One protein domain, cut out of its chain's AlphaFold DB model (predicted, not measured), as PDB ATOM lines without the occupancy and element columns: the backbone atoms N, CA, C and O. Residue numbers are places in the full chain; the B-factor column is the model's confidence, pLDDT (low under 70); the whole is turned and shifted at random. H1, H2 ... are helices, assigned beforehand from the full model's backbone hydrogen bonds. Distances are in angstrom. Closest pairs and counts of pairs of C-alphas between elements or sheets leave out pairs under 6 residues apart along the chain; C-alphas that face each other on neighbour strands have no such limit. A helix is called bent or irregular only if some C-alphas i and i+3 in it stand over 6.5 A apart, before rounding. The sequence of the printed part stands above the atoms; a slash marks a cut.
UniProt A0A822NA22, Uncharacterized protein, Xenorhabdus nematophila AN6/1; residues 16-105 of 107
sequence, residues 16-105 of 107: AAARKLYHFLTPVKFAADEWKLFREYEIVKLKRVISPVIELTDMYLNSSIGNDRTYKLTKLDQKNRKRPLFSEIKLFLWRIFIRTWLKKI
ATOM      1  N   ALA A  16     -25.025  22.447 -39.504       95.50
ATOM      2  CA  ALA A  16     -23.779  22.710 -40.222       95.50
ATOM      3  C   ALA A  16     -23.443  24.211 -40.281       95.50
ATOM      4  O   ALA A  16     -22.300  24.602 -40.042       95.50
ATOM      5  N   ALA A  17     -24.431  25.059 -40.573       93.12
ATOM      6  CA  ALA A  17     -24.271  26.508 -40.574       93.12
ATOM      7  C   ALA A  17     -24.014  27.045 -39.159       93.12
ATOM      8  O   ALA A  17     -23.154  27.907 -38.993       93.12
ATOM      9  N   ALA A  18     -24.690  26.495 -38.144       93.50
ATOM     10  CA  ALA A  18     -24.497  26.885 -36.748       93.50
ATOM     11  C   ALA A  18     -23.058  26.631 -36.280       93.50
ATOM     12  O   ALA A  18     -22.422  27.524 -35.725       93.50
ATOM     13  N   ARG A  19     -22.494  25.457 -36.595       95.31
ATOM     14  CA  ARG A  19     -21.087  25.139 -36.298       95.31
ATOM     15  C   ARG A  19     -20.119  26.106 -36.979       95.31
ATOM     16  O   ARG A  19     -19.182  26.581 -36.344       95.31
ATOM     17  N   LYS A  20     -20.344  26.422 -38.260       93.50
ATOM     18  CA  LYS A  20     -19.500  27.377 -38.998       93.50
ATOM     19  C   LYS A  20     -19.538  28.771 -38.379       93.50
ATOM     20  O   LYS A  20     -18.485  29.377 -38.200       93.50
ATOM     21  N   LEU A  21     -20.728  29.256 -38.026       91.75
ATOM     22  CA  LEU A  21     -20.874  30.546 -37.357       91.75
ATOM     23  C   LEU A  21     -20.202  30.552 -35.990       91.75
ATOM     24  O   LEU A  21     -19.465  31.487 -35.706       91.75
ATOM     25  N   TYR A  22     -20.375  29.499 -35.190       92.19
ATOM     26  CA  TYR A  22     -19.726  29.381 -33.885       92.19
ATOM     27  C   TYR A  22     -18.199  29.492 -33.992       92.19
ATOM     28  O   TYR A  22     -17.587  30.306 -33.303       92.19
ATOM     29  N   HIS A  23     -17.577  28.742 -34.907       92.56
ATOM     30  CA  HIS A  23     -16.130  28.828 -35.120       92.56
ATOM     31  C   HIS A  23     -15.688  30.196 -35.655       92.56
ATOM     32  O   HIS A  23     -14.642  30.700 -35.257       92.56
ATOM     33  N   PHE A  24     -16.473  30.823 -36.535       89.69
ATOM     34  CA  PHE A  24     -16.142  32.139 -37.083       89.69
ATOM     35  C   PHE A  24     -16.213  33.249 -36.024       89.69
ATOM     36  O   PHE A  24     -15.308  34.088 -35.927       89.69
ATOM     37  N   LEU A  25     -17.277  33.217 -35.220       89.38
ATOM     38  CA  LEU A  25     -17.579  34.178 -34.165       89.38
ATOM     39  C   LEU A  25     -16.747  33.968 -32.901       89.38
ATOM     40  O   LEU A  25     -16.851  34.795 -32.006       89.38
ATOM     41  N   THR A  26     -15.933  32.911 -32.821       89.81
ATOM     42  CA  THR A  26     -15.071  32.642 -31.664       89.81
ATOM     43  C   THR A  26     -13.599  32.947 -31.995       89.81
ATOM     44  O   THR A  26     -13.096  32.501 -33.032       89.81
ATOM     45  N   PRO A  27     -12.872  33.710 -31.151       88.88
ATOM     46  CA  PRO A  27     -13.397  34.543 -30.059       88.88
ATOM     47  C   PRO A  27     -14.332  35.640 -30.596       88.88
ATOM     48  O   PRO A  27     -14.261  35.953 -31.784       88.88
ATOM     49  N   VAL A  28     -15.186  36.216 -29.738       86.94
ATOM     50  CA  VAL A  28     -16.202  37.220 -30.124       86.94
ATOM     51  C   VAL A  28     -15.550  38.390 -30.865       86.94
ATOM     52  O   VAL A  28     -14.739  39.123 -30.302       86.94
ATOM     53  N   LYS A  29     -15.895  38.550 -32.150       82.94
ATOM     54  CA  LYS A  29     -15.328  39.581 -33.047       82.94
ATOM     55  C   LYS A  29     -16.328  40.646 -33.478       82.94
ATOM     56  O   LYS A  29     -15.905  41.759 -33.779       82.94
ATOM     57  N   PHE A  30     -17.608  40.284 -33.548       81.31
ATOM     58  CA  PHE A  30     -18.685  41.083 -34.132       81.31
ATOM     59  C   PHE A  30     -19.972  40.897 -33.329       81.31
ATOM     60  O   PHE A  30     -20.121  39.903 -32.613       81.31
ATOM     61  N   ALA A  31     -20.922  41.816 -33.502       77.88
ATOM     62  CA  ALA A  31     -22.293  41.602 -33.059       77.88
ATOM     63  C   ALA A  31     -22.912  40.380 -33.764       77.88
ATOM     64  O   ALA A  31     -22.607  40.086 -34.923       77.88
ATOM     65  N   ALA A  32     -23.794  39.663 -33.063       74.00
ATOM     66  CA  ALA A  32     -24.398  38.431 -33.572       74.00
ATOM     67  C   ALA A  32     -25.347  38.660 -34.766       74.00
ATOM     68  O   ALA A  32     -25.540  37.748 -35.565       74.00
ATOM     69  N   ASP A  33     -25.895  39.869 -34.919       77.44
ATOM     70  CA  ASP A  33     -26.886  40.215 -35.951       77.44
ATOM     71  C   ASP A  33     -26.265  40.840 -37.220       77.44
ATOM     72  O   ASP A  33     -26.859  41.648 -37.929       77.44
ATOM     73  N   GLU A  34     -25.025  40.467 -37.537       81.56
ATOM     74  CA  GLU A  34     -24.280  40.965 -38.700       81.56
ATOM     75  C   GLU A  34     -24.433  40.030 -39.917       81.56
ATOM     76  O   GLU A  34     -23.469  39.654 -40.588       81.56
ATOM     77  N   TRP A  35     -25.668  39.641 -40.257       82.69
ATOM     78  CA  TRP A  35     -25.947  38.677 -41.339       82.69
ATOM     79  C   TRP A  35     -25.409  39.093 -42.707       82.69
ATOM     80  O   TRP A  35     -25.028  38.246 -43.523       82.69
ATOM     81  N   LYS A  36     -25.351  40.404 -42.966       79.19
ATOM     82  CA  LYS A  36     -24.734  40.944 -44.178       79.19
ATOM     83  C   LYS A  36     -23.244  40.613 -44.226       79.19
ATOM     84  O   LYS A  36     -22.772  40.143 -45.260       79.19
ATOM     85  N   LEU A  37     -22.540  40.795 -43.109       82.75
ATOM     86  CA  LEU A  37     -21.134  40.435 -42.962       82.75
ATOM     87  C   LEU A  37     -20.954  38.930 -43.193       82.75
ATOM     88  O   LEU A  37     -20.154  38.524 -44.025       82.75
ATOM     89  N   PHE A  38     -21.750  38.083 -42.540       86.81
ATOM     90  CA  PHE A  38     -21.601  36.628 -42.679       86.81
ATOM     91  C   PHE A  38     -21.815  36.138 -44.116       86.81
ATOM     92  O   PHE A  38     -21.163  35.184 -44.547       86.81
ATOM     93  N   ARG A  39     -22.690  36.815 -44.874       85.31
ATOM     94  CA  ARG A  39     -22.884  36.588 -46.312       85.31
ATOM     95  C   ARG A  39     -21.679  37.049 -47.132       85.31
ATOM     96  O   ARG A  39     -21.271  36.334 -48.041       85.31
ATOM     97  N   GLU A  40     -21.134  38.232 -46.846       82.12
ATOM     98  CA  GLU A  40     -19.974  38.794 -47.559       82.12
ATOM     99  C   GLU A  40     -18.707  37.950 -47.376       82.12
ATOM    100  O   GLU A  40     -17.970  37.753 -48.336       82.12
ATOM    101  N   TYR A  41     -18.493  37.397 -46.181       84.75
ATOM    102  CA  TYR A  41     -17.375  36.494 -45.880       84.75
ATOM    103  C   TYR A  41     -17.641  35.034 -46.283       84.75
ATOM    104  O   TYR A  41     -16.838  34.159 -45.978       84.75
ATOM    105  N   GLU A  42     -18.777  34.752 -46.931       86.88
ATOM    106  CA  GLU A  42     -19.180  33.412 -47.380       86.88
ATOM    107  C   GLU A  42     -19.206  32.342 -46.262       86.88
ATOM    108  O   GLU A  42     -19.134  31.141 -46.527       86.88
ATOM    109  N   ILE A  43     -19.377  32.762 -45.002       89.50
ATOM    110  CA  ILE A  43     -19.416  31.867 -43.831       89.50
ATOM    111  C   ILE A  43     -20.659  30.978 -43.881       89.50
ATOM    112  O   ILE A  43     -20.602  29.772 -43.617       89.50
ATOM    113  N   VAL A  44     -21.792  31.578 -44.256       89.75
ATOM    114  CA  VAL A  44     -23.079  30.901 -44.415       89.75
ATOM    115  C   VAL A  44     -23.788  31.355 -45.682       89.75
ATOM    116  O   VAL A  44     -23.672  32.497 -46.126       89.75
ATOM    117  N   LYS A  45     -24.577  30.448 -46.265       88.50
ATOM    118  CA  LYS A  45     -25.456  30.768 -47.392       88.50
ATOM    119  C   LYS A  45     -26.756  31.356 -46.850       88.50
ATOM    120  O   LYS A  45     -27.627  30.613 -46.408       88.50
ATOM    121  N   LEU A  46     -26.883  32.678 -46.903       87.50
ATOM    122  CA  LEU A  46     -28.110  33.366 -46.515       87.50
ATOM    123  C   LEU A  46     -29.173  33.197 -47.612       87.50
ATOM    124  O   LEU A  46     -28.954  33.590 -48.758       87.50
ATOM    125  N   LYS A  47     -30.318  32.612 -47.261       85.31
ATOM    126  CA  LYS A  47     -31.478  32.450 -48.146       85.31
ATOM    127  C   LYS A  47     -32.716  33.034 -47.479       85.31
ATOM    128  O   LYS A  47     -32.818  33.035 -46.256       85.31
ATOM    129  N   ARG A  48     -33.664  33.505 -48.289       82.56
ATOM    130  CA  ARG A  48     -34.985  33.915 -47.809       82.56
ATOM    131  C   ARG A  48     -35.898  32.692 -47.749       82.56
ATOM    132  O   ARG A  48     -35.972  31.952 -48.727       82.56
ATOM    133  N   VAL A  49     -36.600  32.517 -46.635       82.62
ATOM    134  CA  VAL A  49     -37.694  31.545 -46.514       82.62
ATOM    135  C   VAL A  49     -38.971  32.180 -47.072       82.62
ATOM    136  O   VAL A  49     -39.264  33.343 -46.782       82.62
ATOM    137  N   ILE A  50     -39.678  31.448 -47.936       80.00
ATOM    138  CA  ILE A  50     -40.994  31.853 -48.446       80.00
ATOM    139  C   ILE A  50     -42.010  31.502 -47.360       80.00
ATOM    140  O   ILE A  50     -41.990  30.381 -46.863       80.00
ATOM    141  N   SER A  51     -42.837  32.481 -46.996       80.94
ATOM    142  CA  SER A  51     -43.553  32.578 -45.715       80.94
ATOM    143  C   SER A  51     -42.589  32.794 -44.536       80.94
ATOM    144  O   SER A  51     -41.850  31.884 -44.158       80.94
ATOM    145  N   PRO A  52     -42.507  34.023 -43.989       76.12
ATOM    146  CA  PRO A  52     -41.622  34.298 -42.868       76.12
ATOM    147  C   PRO A  52     -42.069  33.501 -41.639       76.12
ATOM    148  O   PRO A  52     -43.255  33.369 -41.371       76.12
ATOM    149  N   VAL A  53     -41.101  32.987 -40.881       79.06
ATOM    150  CA  VAL A  53     -41.373  32.220 -39.651       79.06
ATOM    151  C   VAL A  53     -41.921  33.116 -38.539       79.06
ATOM    152  O   VAL A  53     -42.657  32.658 -37.674       79.06
ATOM    153  N   ILE A  54     -41.544  34.394 -38.563       79.81
ATOM    154  CA  ILE A  54     -42.007  35.414 -37.627       79.81
ATOM    155  C   ILE A  54     -42.486  36.599 -38.453       79.81
ATOM    156  O   ILE A  54     -41.739  37.119 -39.291       79.81
ATOM    157  N   GLU A  55     -43.725  37.008 -38.216       77.81
ATOM    158  CA  GLU A  55     -44.302  38.204 -38.812       77.81
ATOM    159  C   GLU A  55     -43.896  39.452 -38.029       77.81
ATOM    160  O   GLU A  55     -43.654  39.418 -36.822       77.81
ATOM    161  N   LEU A  56     -43.788  40.568 -38.744       75.50
ATOM    162  CA  LEU A  56     -43.484  41.846 -38.125       75.50
ATOM    163  C   LEU A  56     -44.775  42.401 -37.514       75.50
ATOM    164  O   LEU A  56     -45.708  42.725 -38.239       75.50
ATOM    165  N   THR A  57     -44.824  42.508 -36.192       79.31
ATOM    166  CA  THR A  57     -45.944  43.125 -35.461       79.31
ATOM    167  C   THR A  57     -45.669  44.599 -35.206       79.31
ATOM    168  O   THR A  57     -44.510  44.929 -34.956       79.31
ATOM    169  N   ASP A  58     -46.698  45.443 -35.100       81.50
ATOM    170  CA  ASP A  58     -46.586  46.898 -34.854       81.50
ATOM    171  C   ASP A  58     -45.702  47.297 -33.658       81.50
ATOM    172  O   ASP A  58     -45.156  48.399 -33.626       81.50
ATOM    173  N   MET A  59     -45.456  46.381 -32.714       76.25
ATOM    174  CA  MET A  59     -44.460  46.539 -31.646       76.25
ATOM    175  C   MET A  59     -43.055  46.908 -32.155       76.25
ATOM    176  O   MET A  59     -42.281  47.511 -31.413       76.25
ATOM    177  N   TYR A  60     -42.718  46.602 -33.414       73.31
ATOM    178  CA  TYR A  60     -41.440  46.995 -34.011       73.31
ATOM    179  C   TYR A  60     -41.246  48.521 -34.048       73.31
ATOM    180  O   TYR A  60     -40.104  48.976 -34.006       73.31
ATOM    181  N   LEU A  61     -42.331  49.304 -34.102       73.56
ATOM    182  CA  LEU A  61     -42.288  50.771 -34.126       73.56
ATOM    183  C   LEU A  61     -41.743  51.358 -32.820       73.56
ATOM    184  O   LEU A  61     -41.122  52.415 -32.834       73.56
ATOM    185  N   ASN A  62     -41.928  50.641 -31.711       76.00
ATOM    186  CA  ASN A  62     -41.427  51.024 -30.390       76.00
ATOM    187  C   ASN A  62     -40.046  50.425 -30.091       76.00
ATOM    188  O   ASN A  62     -39.520  50.578 -28.988       76.00
ATOM    189  N   SER A  63     -39.454  49.711 -31.051       69.19
ATOM    190  CA  SER A  63     -38.147  49.103 -30.869       69.19
ATOM    191  C   SER A  63     -37.052  50.165 -30.906       69.19
ATOM    192  O   SER A  63     -36.906  50.906 -31.876       69.19
ATOM    193  N   SER A  64     -36.206  50.182 -29.877       66.69
ATOM    194  CA  SER A  64     -34.959  50.955 -29.888       66.69
ATOM    195  C   SER A  64     -33.926  50.382 -30.873       66.69
ATOM    196  O   SER A  64     -32.955  51.055 -31.231       66.69
ATOM    197  N   ILE A  65     -34.144  49.156 -31.370       60.69
ATOM    198  CA  ILE A  65     -33.268  48.470 -32.320       60.69
ATOM    199  C   ILE A  65     -33.477  49.056 -33.720       60.69
ATOM    200  O   ILE A  65     -34.295  48.593 -34.512       60.69
ATOM    201  N   GLY A  66     -32.678  50.066 -34.056       57.47
ATOM    202  CA  GLY A  66     -32.571  50.589 -35.417       57.47
ATOM    203  C   GLY A  66     -32.738  52.097 -35.569       57.47
ATOM    204  O   GLY A  66     -32.393  52.606 -36.634       57.47
ATOM    205  N   ASN A  67     -33.189  52.798 -34.525       57.19
ATOM    206  CA  ASN A  67     -33.267  54.263 -34.531       57.19
ATOM    207  C   ASN A  67     -31.871  54.919 -34.543       57.19
ATOM    208  O   ASN A  67     -31.700  55.984 -35.123       57.19
ATOM    209  N   ASP A  68     -30.857  54.225 -34.014       54.97
ATOM    210  CA  ASP A  68     -29.468  54.697 -33.880       54.97
ATOM    211  C   ASP A  68     -28.493  54.044 -34.887       54.97
ATOM    212  O   ASP A  68     -27.348  53.704 -34.584       54.97
ATOM    213  N   ARG A  69     -28.928  53.816 -36.136       54.94
ATOM    214  CA  ARG A  69     -28.117  53.095 -37.151       54.94
ATOM    215  C   ARG A  69     -26.880  53.836 -37.670       54.94
ATOM    216  O   ARG A  69     -26.188  53.312 -38.543       54.94
ATOM    217  N   THR A  70     -26.517  54.976 -37.097       55.62
ATOM    218  CA  THR A  70     -25.136  55.481 -37.126       55.62
ATOM    219  C   THR A  70     -24.291  54.774 -36.065       55.62
ATOM    220  O   THR A  70     -23.698  55.403 -35.191       55.62
ATOM    221  N   TYR A  71     -24.210  53.441 -36.137       60.72
ATOM    222  CA  TYR A  71     -23.294  52.692 -35.285       60.72
ATOM    223  C   TYR A  71     -21.856  53.064 -35.665       60.72
ATOM    224  O   TYR A  71     -21.375  52.732 -36.753       60.72
ATOM    225  N   LYS A  72     -21.159  53.785 -34.780       68.56
ATOM    226  CA  LYS A  72     -19.718  53.999 -34.921       68.56
ATOM    227  C   LYS A  72     -19.036  52.647 -34.739       68.56
ATOM    228  O   LYS A  72     -19.126  52.053 -33.671       68.56
ATOM    229  N   LEU A  73     -18.353  52.176 -35.783       73.12
ATOM    230  CA  LEU A  73     -17.593  50.926 -35.742       73.12
ATOM    231  C   LEU A  73     -16.633  50.940 -34.549       73.12
ATOM    232  O   LEU A  73     -15.756  51.806 -34.470       73.12
ATOM    233  N   THR A  74     -16.767  49.961 -33.656       79.44
ATOM    234  CA  THR A  74     -15.868  49.814 -32.509       79.44
ATOM    235  C   THR A  74     -14.446  49.521 -33.000       79.44
ATOM    236  O   THR A  74     -14.247  48.978 -34.088       79.44
ATOM    237  N   LYS A  75     -13.415  49.823 -32.197       81.81
ATOM    238  CA  LYS A  75     -12.017  49.466 -32.528       81.81
ATOM    239  C   LYS A  75     -11.855  47.968 -32.849       81.81
ATOM    240  O   LYS A  75     -11.070  47.605 -33.722       81.81
ATOM    241  N   LEU A  76     -12.627  47.111 -32.174       81.19
ATOM    242  CA  LEU A  76     -12.672  45.668 -32.420       81.19
ATOM    243  C   LEU A  76     -13.261  45.332 -33.800       81.19
ATOM    244  O   LEU A  76     -12.668  44.536 -34.529       81.19
ATOM    245  N   ASP A  77     -14.361  45.981 -34.193       78.38
ATOM    246  CA  ASP A  77     -14.936  45.835 -35.535       78.38
ATOM    247  C   ASP A  77     -13.934  46.252 -36.602       78.38
ATOM    248  O   ASP A  77     -13.706  45.510 -37.549       78.38
ATOM    249  N   GLN A  78     -13.298  47.413 -36.446       82.50
ATOM    250  CA  GLN A  78     -12.343  47.921 -37.433       82.50
ATOM    251  C   GLN A  78     -11.153  46.967 -37.614       82.50
ATOM    252  O   GLN A  78     -10.715  46.725 -38.737       82.50
ATOM    253  N   LYS A  79     -10.667  46.364 -36.521       84.12
ATOM    254  CA  LYS A  79      -9.575  45.383 -36.562       84.12
ATOM    255  C   LYS A  79      -9.970  44.092 -37.285       84.12
ATOM    256  O   LYS A  79      -9.150  43.525 -38.011       84.12
ATOM    257  N   ASN A  80     -11.195  43.616 -37.062       82.50
ATOM    258  CA  ASN A  80     -11.657  42.316 -37.546       82.50
ATOM    259  C   ASN A  80     -12.359  42.386 -38.912       82.50
ATOM    260  O   ASN A  80     -12.381  41.389 -39.631       82.50
ATOM    261  N   ARG A  81     -12.899  43.548 -39.308       79.62
ATOM    262  CA  ARG A  81     -13.507  43.786 -40.626       79.62
ATOM    263  C   ARG A  81     -12.423  43.990 -41.687       79.62
ATOM    264  O   ARG A  81     -12.270  45.075 -42.241       79.62
ATOM    265  N   LYS A  82     -11.680  42.931 -42.004       74.50
ATOM    266  CA  LYS A  82     -10.773  42.896 -43.158       74.50
ATOM    267  C   LYS A  82     -11.481  42.211 -44.316       74.50
ATOM    268  O   LYS A  82     -11.626  40.992 -44.321       74.50
ATOM    269  N   ARG A  83     -11.948  43.000 -45.286       66.50
ATOM    270  CA  ARG A  83     -12.625  42.455 -46.466       66.50
ATOM    271  C   ARG A  83     -11.672  41.524 -47.222       66.50
ATOM    272  O   ARG A  83     -10.569  41.953 -47.558       66.50
ATOM    273  N   PRO A  84     -12.072  40.274 -47.512       71.56
ATOM    274  CA  PRO A  84     -11.284  39.427 -48.390       71.56
ATOM    275  C   PRO A  84     -11.223  40.080 -49.775       71.56
ATOM    276  O   PRO A  84     -12.273  40.415 -50.332       71.56
ATOM    277  N   LEU A  85     -10.023  40.213 -50.348       70.56
ATOM    278  CA  LEU A  85      -9.810  40.768 -51.696       70.56
ATOM    279  C   LEU A  85     -10.684  40.066 -52.749       70.56
ATOM    280  O   LEU A  85     -11.194  40.690 -53.675       70.56
ATOM    281  N   PHE A  86     -10.932  38.769 -52.558       73.19
ATOM    282  CA  PHE A  86     -11.786  37.970 -53.430       73.19
ATOM    283  C   PHE A  86     -13.231  38.488 -53.499       73.19
ATOM    284  O   PHE A  86     -13.826  38.543 -54.573       73.19
ATOM    285  N   SER A  87     -13.793  38.929 -52.372       71.06
ATOM    286  CA  SER A  87     -15.135  39.527 -52.309       71.06
ATOM    287  C   SER A  87     -15.200  40.858 -53.058       71.06
ATOM    288  O   SER A  87     -16.214  41.160 -53.686       71.06
ATOM    289  N   GLU A  88     -14.118  41.640 -53.042       74.00
ATOM    290  CA  GLU A  88     -14.036  42.898 -53.791       74.00
ATOM    291  C   GLU A  88     -13.951  42.648 -55.296       74.00
ATOM    292  O   GLU A  88     -14.709  43.254 -56.056       74.00
ATOM    293  N   ILE A  89     -13.128  41.685 -55.722       81.56
ATOM    294  CA  ILE A  89     -13.042  41.247 -57.122       81.56
ATOM    295  C   ILE A  89     -14.395  40.701 -57.591       81.56
ATOM    296  O   ILE A  89     -14.889  41.080 -58.649       81.56
ATOM    297  N   LYS A  90     -15.055  39.864 -56.786       80.94
ATOM    298  CA  LYS A  90     -16.380  39.317 -57.103       80.94
ATOM    299  C   LYS A  90     -17.429  40.418 -57.267       80.94
ATOM    300  O   LYS A  90     -18.215  40.376 -58.211       80.94
ATOM    301  N   LEU A  91     -17.438  41.419 -56.383       77.19
ATOM    302  CA  LEU A  91     -18.323  42.582 -56.496       77.19
ATOM    303  C   LEU A  91     -18.002  43.428 -57.732       77.19
ATOM    304  O   LEU A  91     -18.921  43.906 -58.399       77.19
ATOM    305  N   PHE A  92     -16.721  43.607 -58.045       82.56
ATOM    306  CA  PHE A  92     -16.265  44.312 -59.236       82.56
ATOM    307  C   PHE A  92     -16.737  43.611 -60.518       82.56
ATOM    308  O   PHE A  92     -17.398  44.235 -61.348       82.56
ATOM    309  N   LEU A  93     -16.523  42.296 -60.628       84.19
ATOM    310  CA  LEU A  93     -17.015  41.480 -61.740       84.19
ATOM    311  C   LEU A  93     -18.548  41.512 -61.824       84.19
ATOM    312  O   LEU A  93     -19.105  41.723 -62.899       84.19
ATOM    313  N   TRP A  94     -19.259  41.398 -60.698       81.19
ATOM    314  CA  TRP A  94     -20.721  41.515 -60.674       81.19
ATOM    315  C   TRP A  94     -21.205  42.868 -61.222       81.19
ATOM    316  O   TRP A  94     -22.174  42.927 -61.983       81.19
ATOM    317  N   ARG A  95     -20.516  43.964 -60.880       81.44
ATOM    318  CA  ARG A  95     -20.835  45.306 -61.390       81.44
ATOM    319  C   ARG A  95     -20.575  45.440 -62.888       81.44
ATOM    320  O   ARG A  95     -21.366  46.099 -63.551       81.44
ATOM    321  N   ILE A  96     -19.509  44.841 -63.411       83.38
ATOM    322  CA  ILE A  96     -19.186  44.902 -64.843       83.38
ATOM    323  C   ILE A  96     -20.163  44.050 -65.650       83.38
ATOM    324  O   ILE A  96     -20.785  44.547 -66.587       83.38
ATOM    325  N   PHE A  97     -20.330  42.786 -65.269       82.56
ATOM    326  CA  PHE A  97     -21.053  41.814 -66.081       82.56
ATOM    327  C   PHE A  97     -22.556  41.829 -65.798       82.56
ATOM    328  O   PHE A  97     -23.352  42.000 -66.714       82.56
ATOM    329  N   ILE A  98     -22.974  41.716 -64.535       75.25
ATOM    330  CA  ILE A  98     -24.392  41.509 -64.198       75.25
ATOM    331  C   ILE A  98     -25.179  42.818 -64.176       75.25
ATOM    332  O   ILE A  98     -26.286  42.870 -64.708       75.25
ATOM    333  N   ARG A  99     -24.635  43.903 -63.608       66.50
ATOM    334  CA  ARG A  99     -25.353  45.194 -63.571       66.50
ATOM    335  C   ARG A  99     -25.597  45.753 -64.975       66.50
ATOM    336  O   ARG A  99     -26.666  46.305 -65.233       66.50
ATOM    337  N   THR A 100     -24.621  45.610 -65.866       64.94
ATOM    338  CA  THR A 100     -24.727  46.045 -67.265       64.94
ATOM    339  C   THR A 100     -25.751  45.205 -68.024       64.94
ATOM    340  O   THR A 100     -26.563  45.753 -68.764       64.94
ATOM    341  N   TRP A 101     -25.790  43.895 -67.775       67.50
ATOM    342  CA  TRP A 101     -26.746  42.993 -68.416       67.50
ATOM    343  C   TRP A 101     -28.182  43.183 -67.895       67.50
ATOM    344  O   TRP A 101     -29.115  43.265 -68.685       67.50
ATOM    345  N   LEU A 102     -28.369  43.396 -66.586       64.50
ATOM    346  CA  LEU A 102     -29.678  43.691 -65.978       64.50
ATOM    347  C   LEU A 102     -30.295  45.010 -66.459       64.50
ATOM    348  O   LEU A 102     -31.518  45.122 -66.513       64.50
ATOM    349  N   LYS A 103     -29.481  46.011 -66.827       58.25
ATOM    350  CA  LYS A 103     -29.988  47.240 -67.461       58.25
ATOM    351  C   LYS A 103     -30.623  46.975 -68.830       58.25
ATOM    352  O   LYS A 103     -31.494  47.737 -69.224       58.25
ATOM    353  N   LYS A 104     -30.201  45.919 -69.529       56.31
ATOM    354  CA  LYS A 104     -30.649  45.588 -70.888       56.31
ATOM    355  C   LYS A 104     -31.958  44.782 -70.923       56.31
ATOM    356  O   LYS A 104     -32.518  44.607 -71.993       56.31
ATOM    357  N   ILE A 105     -32.444  44.299 -69.774       53.31
ATOM    358  CA  ILE A 105     -33.633  43.422 -69.669       53.31
ATOM    359  C   ILE A 105     -34.845  44.165 -69.078       53.31
ATOM    360  O   ILE A 105     -35.838  43.553 -68.697       53.31
TER     361      ILE A 105
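Overview. This is residues 16 to 105 of the 107 residues of an uncharacterized protein of Xenorhabdus nematophila AN6/1 (UniProt A0A822NA22). This is a loose, open arrangement of helices in which no two touch: short H2 lies in the middle, with H1, H4 and the first part of H5 spread round it. Residues 48 to 72, with the small H3 among them, stick out as a wide loop, and residues 92 to 105 stick out elsewhere as an arm made mostly by H5. The printed part has 90 residues, with five named helices in the order H1, H2, H3, H4, H5 and no named strand; the class is all helix, and the helices hold 46 of the printed residues. The whole is loose, with a radius of gyration of the C-alphas of 16.9 A and spans of 42 by 34 by 32 A.

Along the chain. H1 is residues 16 to 25, 14.4 A from first to last C-alpha, and begins with C-alpha 16 at (-23.779, 22.710, -40.222). H2 is residues 35 to 40, 8.6 A long. H3 is residues 58 to 62, 8.0 A long, with C-alpha 58 at (-46.586, 46.898, -34.854). H4 is residues 75 to 80, 8.7 A long. H5, the longest helix, is residues 85 to 103, 26.4 A long, and ends with C-alpha 103 at (-29.988, 47.240, -67.461).

Arrangement. The centre of H2 is nearest to the mean of the C-alphas, at 2.7 A. H1 and H2 are only just apart, with their closest C-alphas at 8.1 A. H2 and H5 are close but not clearly touching; their closest C-alphas, those of Glu 40 and Ser 87, are 6.8 A apart, and their lines are about perpendicular at 87 degrees. H4 is apart from H1, H2, H3 and H5. H3 is apart from the other helices too, and its centre is farthest from the mean of the C-alphas, at 23.0 A. H5 has a kink of 27 degrees near residue 94; it is neither bent nor irregular, but only just: C-alphas 96 and 99 are 6.3 A apart. Every O i to N i+4 pair is within hydrogen-bond range in H1, H2 and H4, against 13 of 15 in H5 and 0 of 1 in H3, where 2 of 2 O i to N i+3 pairs are within range.

Size, cuts and confidence. The two C-alphas farthest apart, those of Pro 27 and Lys 104, are separated by 45.7 A. Without the stretches that stand free, residues 48 to 72 and 92 to 105, the body has 51 residues and spans 30 by 27 by 15 A. The printed part has no cut. The links H2 to H3, with 17 residues, and H3 to H4, with 12, are long; H1 to H2 is short and H4 to H5 tight. The mean pLDDT of the printed part is 78.0, and residues 63 to 72, 83 and 99 to 105 are under 70.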